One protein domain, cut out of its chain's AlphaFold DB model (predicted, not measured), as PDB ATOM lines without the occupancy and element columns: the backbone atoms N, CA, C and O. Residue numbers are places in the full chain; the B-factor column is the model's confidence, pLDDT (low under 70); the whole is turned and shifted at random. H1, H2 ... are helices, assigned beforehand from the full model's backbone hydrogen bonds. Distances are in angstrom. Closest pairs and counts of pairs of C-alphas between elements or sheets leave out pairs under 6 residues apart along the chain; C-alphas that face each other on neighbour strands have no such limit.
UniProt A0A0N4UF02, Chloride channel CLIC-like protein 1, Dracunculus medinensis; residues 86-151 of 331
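AT A GLANCE: This is residues 86 to 151 of the 331 residues of the protein "Chloride channel CLIC-like protein 1" of Dracunculus medinensis (UniProt A0A0N4UF02). A loose group of three helices has H3 between the other two: H1 runs side by side with H3 but with few contacts, and H2 packs on H3 at a steep tilt. A long loop, residues 99 to 118, swings out past the last residues of H1 and comes back to the first residue of H2, while the turn at residues 129 to 137 sticks out. The printed part has 66 residues with three named helices in the order H1, H2, H3 and no named strand, and its class is all helix. It is loose, with a radius of gyration of the C-alphas of 13.6 A and spans of 37 by 27 by 16 A.

IN THESE COORDINATES: H3, the longest helix, holds residues 136 to 149 and measures 19.6 A from C-alpha 136 to C-alpha 149, which lies at (155.127, 266.341, 172.426). H2 holds residues 119 to 130 and measures 16.4 A, with C-alpha 119 at (163.863, 257.943, 177.188). H1 holds residues 86 to 98, 19.0 A from C-alpha 86 at (161.115, 281.742, 160.948) to C-alpha 98.

HOW THE PARTS SIT: H3 and H2 touch, their closest C-alphas being those of Ile 145 and Asp 121, 6.8 A apart. They run opposite ways at a steep tilt of 48 degrees. H3 and H1 are close but not clearly touching, with the C-alphas of Glu 147 and Asn 94 closest at 7.9 A. These two run the same way at a shallow tilt of 16 degrees. H1 and H2 are apart. In H1, H2 and H3 every O i to N i+4 pair is within hydrogen-bond range.

THE WHOLE: The two C-alphas farthest apart, those of Lys 105 and Ser 131, are 37.9 A apart. The printed part has no cut. The link from H1 to H2 is long, with 20 residues, and that from H2 to H3 is tight, with 5. The mean pLDDT of the printed part is 71.0, and 29 residues are under 70, among them residues 111 to 116 and 138 to 151.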
ATOM      1  N   PRO A  86     162.493 282.105 161.254       68.34
ATOM      2  CA  PRO A  86     161.115 281.742 160.948       68.34
ATOM      3  C   PRO A  86     160.722 280.417 161.613       68.34
ATOM      4  O   PRO A  86     159.537 280.202 161.875       68.34
ATOM      5  N   THR A  87     161.691 279.551 161.934       67.35
ATOM      6  CA  THR A  87     161.419 278.222 162.493       67.35
ATOM      7  C   THR A  87     160.777 278.305 163.874       67.35
ATOM      8  O   THR A  87     159.788 277.618 164.132       67.35
ATOM      9  N   LEU A  88     161.228 279.234 164.720       68.57
ATOM     10  CA  LEU A  88     160.660 279.435 166.052       68.57
ATOM     11  C   LEU A  88     159.185 279.855 165.992       68.57
ATOM     12  O   LEU A  88     158.366 279.359 166.765       68.57
ATOM     13  N   LYS A  89     158.815 280.717 165.034       71.94
ATOM     14  CA  LYS A  89     157.411 281.128 164.842       71.94
ATOM     15  C   LYS A  89     156.519 279.935 164.498       71.94
ATOM     16  O   LYS A  89     155.390 279.871 164.976       71.94
ATOM     17  N   HIS A  90     157.011 279.003 163.682       71.54
ATOM     18  CA  HIS A  90     156.269 277.794 163.329       71.54
ATOM     19  C   HIS A  90     156.123 276.838 164.513       71.54
ATOM     20  O   HIS A  90     155.024 276.337 164.738       71.54
ATOM     21  N   ILE A  91     157.182 276.642 165.302       71.76
ATOM     22  CA  ILE A  91     157.141 275.791 166.499       71.76
ATOM     23  C   ILE A  91     156.112 276.326 167.503       71.76
ATOM     24  O   ILE A  91     155.269 275.569 167.975       71.76
ATOM     25  N   ILE A  92     156.128 277.636 167.773       72.45
ATOM     26  CA  ILE A  92     155.178 278.266 168.701       72.45
ATOM     27  C   ILE A  92     153.737 278.098 168.208       72.45
ATOM     28  O   ILE A  92     152.871 277.707 168.988       72.45
ATOM     29  N   ARG A  93     153.470 278.349 166.917       76.50
ATOM     30  CA  ARG A  93     152.125 278.162 166.347       76.50
ATOM     31  C   ARG A  93     151.650 276.720 166.471       76.50
ATOM     32  O   ARG A  93     150.532 276.508 166.914       76.50
ATOM     33  N   ASN A  94     152.510 275.758 166.142       73.78
ATOM     34  CA  ASN A  94     152.172 274.337 166.211       73.78
ATOM     35  C   ASN A  94     151.845 273.913 167.654       73.78
ATOM     36  O   ASN A  94     150.855 273.233 167.897       73.78
ATOM     37  N   ILE A  95     152.622 274.376 168.639       73.86
ATOM     38  CA  ILE A  95     152.336 274.104 170.056       73.86
ATOM     39  C   ILE A  95     150.979 274.693 170.470       73.86
ATOM     40  O   ILE A  95     150.176 273.987 171.076       73.86
ATOM     41  N   LEU A  96     150.706 275.958 170.133       77.11
ATOM     42  CA  LEU A  96     149.448 276.628 170.491       77.11
ATOM     43  C   LEU A  96     148.229 275.977 169.831       77.11
ATOM     44  O   LEU A  96     147.210 275.776 170.491       77.11
ATOM     45  N   GLU A  97     148.352 275.588 168.563       75.86
ATOM     46  CA  GLU A  97     147.300 274.895 167.819       75.86
ATOM     47  C   GLU A  97     146.944 273.556 168.478       75.86
ATOM     48  O   GLU A  97     145.769 273.242 168.652       75.86
ATOM     49  N   ARG A  98     147.939 272.803 168.962       68.44
ATOM     50  CA  ARG A  98     147.694 271.535 169.674       68.44
ATOM     51  C   ARG A  98     147.136 271.690 171.075       68.44
ATOM     52  O   ARG A  98     146.455 270.788 171.555       68.44
ATOM     53  N   LEU A  99     147.418 272.813 171.728       72.16
ATOM     54  CA  LEU A  99     146.751 273.189 172.972       72.16
ATOM     55  C   LEU A  99     145.329 273.718 172.722       72.16
ATOM     56  O   LEU A  99     144.627 274.014 173.684       72.16
ATOM     57  N   ASN A 100     144.897 273.810 171.456       73.89
ATOM     58  CA  ASN A 100     143.630 274.400 171.033       73.89
ATOM     59  C   ASN A 100     143.470 275.855 171.515       73.89
ATOM     60  O   ASN A 100     142.392 276.285 171.925       73.89
ATOM     61  N   VAL A 101     144.573 276.611 171.497       73.38
ATOM     62  CA  VAL A 101     144.631 278.002 171.954       73.38
ATOM     63  C   VAL A 101     144.751 278.934 170.755       73.38
ATOM     64  O   VAL A 101     145.764 278.957 170.056       73.38
ATOM     65  N   ASP A 102     143.740 279.777 170.566       76.49
ATOM     66  CA  ASP A 102     143.757 280.833 169.556       76.49
ATOM     67  C   ASP A 102     144.305 282.139 170.147       76.49
ATOM     68  O   ASP A 102     143.574 282.928 170.746       76.49
ATOM     69  N   ILE A 103     145.605 282.390 169.967       74.30
ATOM     70  CA  ILE A 103     146.285 283.571 170.530       74.30
ATOM     71  C   ILE A 103     145.685 284.912 170.075       74.30
ATOM     72  O   ILE A 103     145.916 285.931 170.718       74.30
ATOM     73  N   LEU A 104     144.912 284.940 168.983       77.16
ATOM     74  CA  LEU A 104     144.247 286.164 168.526       77.16
ATOM     75  C   LEU A 104     143.011 286.501 169.368       77.16
ATOM     76  O   LEU A 104     142.580 287.653 169.383       77.16
ATOM     77  N   LYS A 105     142.448 285.512 170.070       77.59
ATOM     78  CA  LYS A 105     141.219 285.653 170.860       77.59
ATOM     79  C   LYS A 105     141.471 285.786 172.358       77.59
ATOM     80  O   LYS A 105     140.615 286.322 173.058       77.59
ATOM     81  N   VAL A 106     142.613 285.313 172.863       71.74
ATOM     82  CA  VAL A 106     142.874 285.243 174.310       71.74
ATOM     83  C   VAL A 106     143.958 286.234 174.739       71.74
ATOM     84  O   VAL A 106     145.008 286.330 174.112       71.74
ATOM     85  N   ARG A 107     143.712 286.976 175.830       76.24
ATOM     86  CA  ARG A 107     144.691 287.914 176.421       76.24
ATOM     87  C   ARG A 107     145.756 287.214 177.266       76.24
ATOM     88  O   ARG A 107     146.864 287.724 177.388       76.24
ATOM     89  N   GLU A 108     145.416 286.065 177.838       74.50
ATOM     90  CA  GLU A 108     146.286 285.251 178.682       74.50
ATOM     91  C   GLU A 108     145.962 283.773 178.452       74.50
ATOM     92  O   GLU A 108     144.799 283.407 178.298       74.50
ATOM     93  N   VAL A 109     146.991 282.927 178.403       66.27
ATOM     94  CA  VAL A 109     146.857 281.490 178.150       66.27
ATOM     95  C   VAL A 109     147.362 280.745 179.375       66.27
ATOM     96  O   VAL A 109     148.568 280.676 179.603       66.27
ATOM     97  N   ASN A 110     146.445 280.169 180.149       70.20
ATOM     98  CA  ASN A 110     146.778 279.259 181.239       70.20
ATOM     99  C   ASN A 110     146.259 277.855 180.892       70.20
ATOM    100  O   ASN A 110     145.083 277.555 181.084       70.20
ATOM    101  N   CYS A 111     147.134 277.015 180.338       68.46
ATOM    102  CA  CYS A 111     146.823 275.631 179.986       68.46
ATOM    103  C   CYS A 111     147.780 274.677 180.701       68.46
ATOM    104  O   CYS A 111     148.998 274.819 180.613       68.46
ATOM    105  N   VAL A 112     147.223 273.659 181.359       69.26
ATOM    106  CA  VAL A 112     147.996 272.552 181.928       69.26
ATOM    107  C   VAL A 112     148.118 271.465 180.862       69.26
ATOM    108  O   VAL A 112     147.126 270.851 180.482       69.26
ATOM    109  N   ALA A 113     149.333 271.228 180.366       65.70
ATOM    110  CA  ALA A 113     149.610 270.196 179.370       65.70
ATOM    111  C   ALA A 113     150.406 269.045 179.995       65.70
ATOM    112  O   ALA A 113     151.451 269.260 180.611       65.70
ATOM    113  N   LYS A 114     149.930 267.810 179.814       60.75
ATOM    114  CA  LYS A 114     150.680 266.601 180.177       60.75
ATOM    115  C   LYS A 114     151.543 266.187 178.991       60.75
ATOM    116  O   LYS A 114     151.027 265.856 177.928       60.75
ATOM    117  N   VAL A 115     152.855 266.212 179.186       67.91
ATOM    118  CA  VAL A 115     153.847 265.903 178.154       67.91
ATOM    119  C   VAL A 115     154.416 264.509 178.395       67.91
ATOM    120  O   VAL A 115     154.760 264.165 179.526       67.91
ATOM    121  N   TYR A 116     154.571 263.730 177.324       64.49
ATOM    122  CA  TYR A 116     155.212 262.418 177.363       64.49
ATOM    123  C   TYR A 116     156.409 262.401 176.418       64.49
ATOM    124  O   TYR A 116     156.253 262.565 175.212       64.49
ATOM    125  N   ILE A 117     157.602 262.179 176.968       70.96
ATOM    126  CA  ILE A 117     158.842 262.076 176.193       70.96
ATOM    127  C   ILE A 117     159.459 260.709 176.475       70.96
ATOM    128  O   ILE A 117     159.642 260.331 177.633       70.96
ATOM    129  N   ASN A 118     159.769 259.953 175.422       76.23
ATOM    130  CA  ASN A 118     160.451 258.671 175.564       76.23
ATOM    131  C   ASN A 118     161.893 258.883 176.056       76.23
ATOM    132  O   ASN A 118     162.521 259.888 175.737       76.23
ATOM    133  N   ALA A 119     162.464 257.908 176.765       78.03
ATOM    134  CA  ALA A 119     163.863 257.943 177.188       78.03
ATOM    135  C   ALA A 119     164.831 258.133 176.004       78.03
ATOM    136  O   ALA A 119     165.812 258.864 176.130       78.03
ATOM    137  N   ALA A 120     164.536 257.522 174.849       75.45
ATOM    138  CA  ALA A 120     165.312 257.712 173.622       75.45
ATOM    139  C   ALA A 120     165.238 259.163 173.114       75.45
ATOM    140  O   ALA A 120     166.267 259.775 172.832       75.45
ATOM    141  N   ASP A 121     164.038 259.742 173.087       75.08
ATOM    142  CA  ASP A 121     163.816 261.114 172.627       75.08
ATOM    143  C   ASP A 121     164.467 262.122 173.583       75.08
ATOM    144  O   ASP A 121     165.121 263.061 173.135       75.08
ATOM    145  N   VAL A 122     164.392 261.886 174.902       76.63
ATOM    146  CA  VAL A 122     165.096 262.688 175.920       76.63
ATOM    147  C   VAL A 122     166.608 262.663 175.691       76.63
ATOM    148  O   VAL A 122     167.261 263.689 175.868       76.63
ATOM    149  N   GLN A 123     167.191 261.523 175.301       78.10
ATOM    150  CA  GLN A 123     168.623 261.451 174.997       78.10
ATOM    151  C   GLN A 123     168.988 262.273 173.758       78.10
ATOM    152  O   GLN A 123     170.002 262.970 173.785       78.10
ATOM    153  N   ILE A 124     168.168 262.230 172.705       75.08
ATOM    154  CA  ILE A 124     168.373 263.028 171.486       75.08
ATOM    155  C   ILE A 124     168.249 264.522 171.806       75.08
ATOM    156  O   ILE A 124     169.146 265.292 171.469       75.08
ATOM    157  N   LEU A 125     167.197 264.917 172.528       74.85
ATOM    158  CA  LEU A 125     166.987 266.286 173.008       74.85
ATOM    159  C   LEU A 125     168.165 266.767 173.860       74.85
ATOM    160  O   LEU A 125     168.696 267.846 173.620       74.85
ATOM    161  N   ARG A 126     168.625 265.952 174.817       78.99
ATOM    162  CA  ARG A 126     169.787 266.279 175.653       78.99
ATOM    163  C   ARG A 126     171.057 266.423 174.820       78.99
ATOM    164  O   ARG A 126     171.845 267.324 175.087       78.99
ATOM    165  N   LYS A 127     171.267 265.542 173.838       78.61
ATOM    166  CA  LYS A 127     172.425 265.615 172.945       78.61
ATOM    167  C   LYS A 127     172.405 266.917 172.151       78.61
ATOM    168  O   LYS A 127     173.431 267.575 172.114       78.61
ATOM    169  N   TYR A 128     171.255 267.287 171.590       72.04
ATOM    170  CA  TYR A 128     171.115 268.524 170.829       72.04
ATOM    171  C   TYR A 128     171.307 269.774 171.682       72.04
ATOM    172  O   TYR A 128     172.085 270.640 171.314       72.04
ATOM    173  N   LEU A 129     170.656 269.848 172.847       75.67
ATOM    174  CA  LEU A 129     170.753 271.014 173.731       75.67
ATOM    175  C   LEU A 129     172.174 271.248 174.266       75.67
ATOM    176  O   LEU A 129     172.501 272.368 174.644       75.67
ATOM    177  N   ASN A 130     173.002 270.201 174.307       79.71
ATOM    178  CA  ASN A 130     174.392 270.277 174.751       79.71
ATOM    179  C   ASN A 130     175.403 270.352 173.592       79.71
ATOM    180  O   ASN A 130     176.593 270.513 173.854       79.71
ATOM    181  N   SER A 131     174.976 270.174 172.339       78.24
ATOM    182  CA  SER A 131     175.849 270.252 171.165       78.24
ATOM    183  C   SER A 131     175.719 271.616 170.497       78.24
ATOM    184  O   SER A 131     174.608 272.098 170.328       78.24
ATOM    185  N   GLU A 132     176.824 272.189 170.025       71.04
ATOM    186  CA  GLU A 132     176.795 273.380 169.153       71.04
ATOM    187  C   GLU A 132     176.307 273.060 167.720       71.04
ATOM    188  O   GLU A 132     176.158 273.951 166.885       71.04
ATOM    189  N   ASP A 133     176.049 271.783 167.419       64.93
ATOM    190  CA  ASP A 133     175.698 271.307 166.085       64.93
ATOM    191  C   ASP A 133     174.225 271.583 165.727       64.93
ATOM    192  O   ASP A 133     173.343 270.737 165.891       64.93
ATOM    193  N   ASP A 134     173.972 272.728 165.095       63.61
ATOM    194  CA  ASP A 134     172.675 273.111 164.505       63.61
ATOM    195  C   ASP A 134     172.385 272.454 163.139       63.61
ATOM    196  O   ASP A 134     171.722 273.020 162.260       63.61
ATOM    197  N   SER A 135     172.883 271.233 162.929       69.65
ATOM    198  CA  SER A 135     172.699 270.519 161.663       69.65
ATOM    199  C   SER A 135     171.212 270.274 161.351       69.65
ATOM    200  O   SER A 135     170.407 269.923 162.219       69.65
ATOM    201  N   ILE A 136     170.840 270.441 160.075       65.58
ATOM    202  CA  ILE A 136     169.450 270.342 159.587       65.58
ATOM    203  C   ILE A 136     168.814 268.994 159.963       65.58
ATOM    204  O   ILE A 136     167.634 268.929 160.298       65.58
ATOM    205  N   THR A 137     169.601 267.915 159.966       73.34
ATOM    206  CA  THR A 137     169.127 266.566 160.301       73.34
ATOM    207  C   THR A 137     168.689 266.442 161.757       73.34
ATOM    208  O   THR A 137     167.682 265.789 162.029       73.34
ATOM    209  N   VAL A 138     169.395 267.082 162.693       65.19
ATOM    210  CA  VAL A 138     169.024 267.067 164.115       65.19
ATOM    211  C   VAL A 138     167.822 267.980 164.358       65.19
ATOM    212  O   VAL A 138     166.905 267.598 165.083       65.19
ATOM    213  N   ARG A 139     167.757 269.129 163.670       68.02
ATOM    214  CA  ARG A 139     166.592 270.029 163.721       68.02
ATOM    215  C   ARG A 139     165.304 269.330 163.275       68.02
ATOM    216  O   ARG A 139     164.281 269.473 163.937       68.02
ATOM    217  N   GLU A 140     165.355 268.536 162.205       67.17
ATOM    218  CA  GLU A 140     164.203 267.747 161.745       67.17
ATOM    219  C   GLU A 140     163.827 266.620 162.714       67.17
ATOM    220  O   GLU A 140     162.643 266.407 162.973       67.17
ATOM    221  N   GLN A 141     164.807 265.939 163.321       66.39
ATOM    222  CA  GLN A 141     164.524 264.941 164.363       66.39
ATOM    223  C   GLN A 141     163.806 265.571 165.558       66.39
ATOM    224  O   GLN A 141     162.848 265.009 166.083       66.39
ATOM    225  N   ILE A 142     164.223 266.768 165.959       69.74
ATOM    226  CA  ILE A 142     163.599 267.491 167.068       69.74
ATOM    227  C   ILE A 142     162.229 268.008 166.686       69.74
ATOM    228  O   ILE A 142     161.319 267.928 167.505       69.74
ATOM    229  N   ARG A 143     162.049 268.482 165.449       69.93
ATOM    230  CA  ARG A 143     160.727 268.848 164.945       69.93
ATOM    231  C   ARG A 143     159.775 267.658 165.018       69.93
ATOM    232  O   ARG A 143     158.686 267.821 165.551       69.93
ATOM    233  N   ALA A 144     160.205 266.469 164.595       68.90
ATOM    234  CA  ALA A 144     159.399 265.252 164.684       68.90
ATOM    235  C   ALA A 144     159.057 264.869 166.139       68.90
ATOM    236  O   ALA A 144     157.926 264.478 166.423       68.90
ATOM    237  N   ILE A 145     160.002 265.027 167.074       66.48
ATOM    238  CA  ILE A 145     159.766 264.775 168.506       66.48
ATOM    239  C   ILE A 145     158.793 265.815 169.092       66.48
ATOM    240  O   ILE A 145     157.844 265.456 169.791       66.48
ATOM    241  N   LEU A 146     158.980 267.103 168.786       65.85
ATOM    242  CA  LEU A 146     158.095 268.192 169.221       65.85
ATOM    243  C   LEU A 146     156.692 268.066 168.604       65.85
ATOM    244  O   LEU A 146     155.694 268.343 169.264       65.85
ATOM    245  N   GLU A 147     156.593 267.546 167.381       65.82
ATOM    246  CA  GLU A 147     155.345 267.143 166.729       65.82
ATOM    247  C   GLU A 147     154.702 265.890 167.355       65.82
ATOM    248  O   GLU A 147     153.653 265.444 166.897       65.82
ATOM    249  N   GLN A 148     155.234 265.304 168.420       66.14
ATOM    250  CA  GLN A 148     154.519 264.299 169.226       66.14
ATOM    251  C   GLN A 148     154.365 264.728 170.692       66.14
ATOM    252  O   GLN A 148     153.690 264.056 171.467       66.14
ATOM    253  N   PHE A 149     154.946 265.872 171.054       62.02
ATOM    254  CA  PHE A 149     155.127 266.341 172.426       62.02
ATOM    255  C   PHE A 149     153.840 266.836 173.087       62.02
ATOM    256  O   PHE A 149     153.620 266.597 174.274       62.02
ATOM    257  N   VAL A 150     152.982 267.521 172.325       58.99
ATOM    258  CA  VAL A 150     151.712 268.056 172.828       58.99
ATOM    259  C   VAL A 150     150.588 267.151 172.353       58.99
ATOM    260  O   VAL A 150     150.261 267.126 171.165       58.99
ATOM    261  N   LEU A 151     150.024 266.388 173.284       56.92
ATOM    262  CA  LEU A 151     148.844 265.562 173.068       56.92
ATOM    263  C   LEU A 151     147.715 266.094 173.960       56.92
ATOM    264  O   LEU A 151     147.970 266.388 175.131       56.92
TER     265      LEU A 151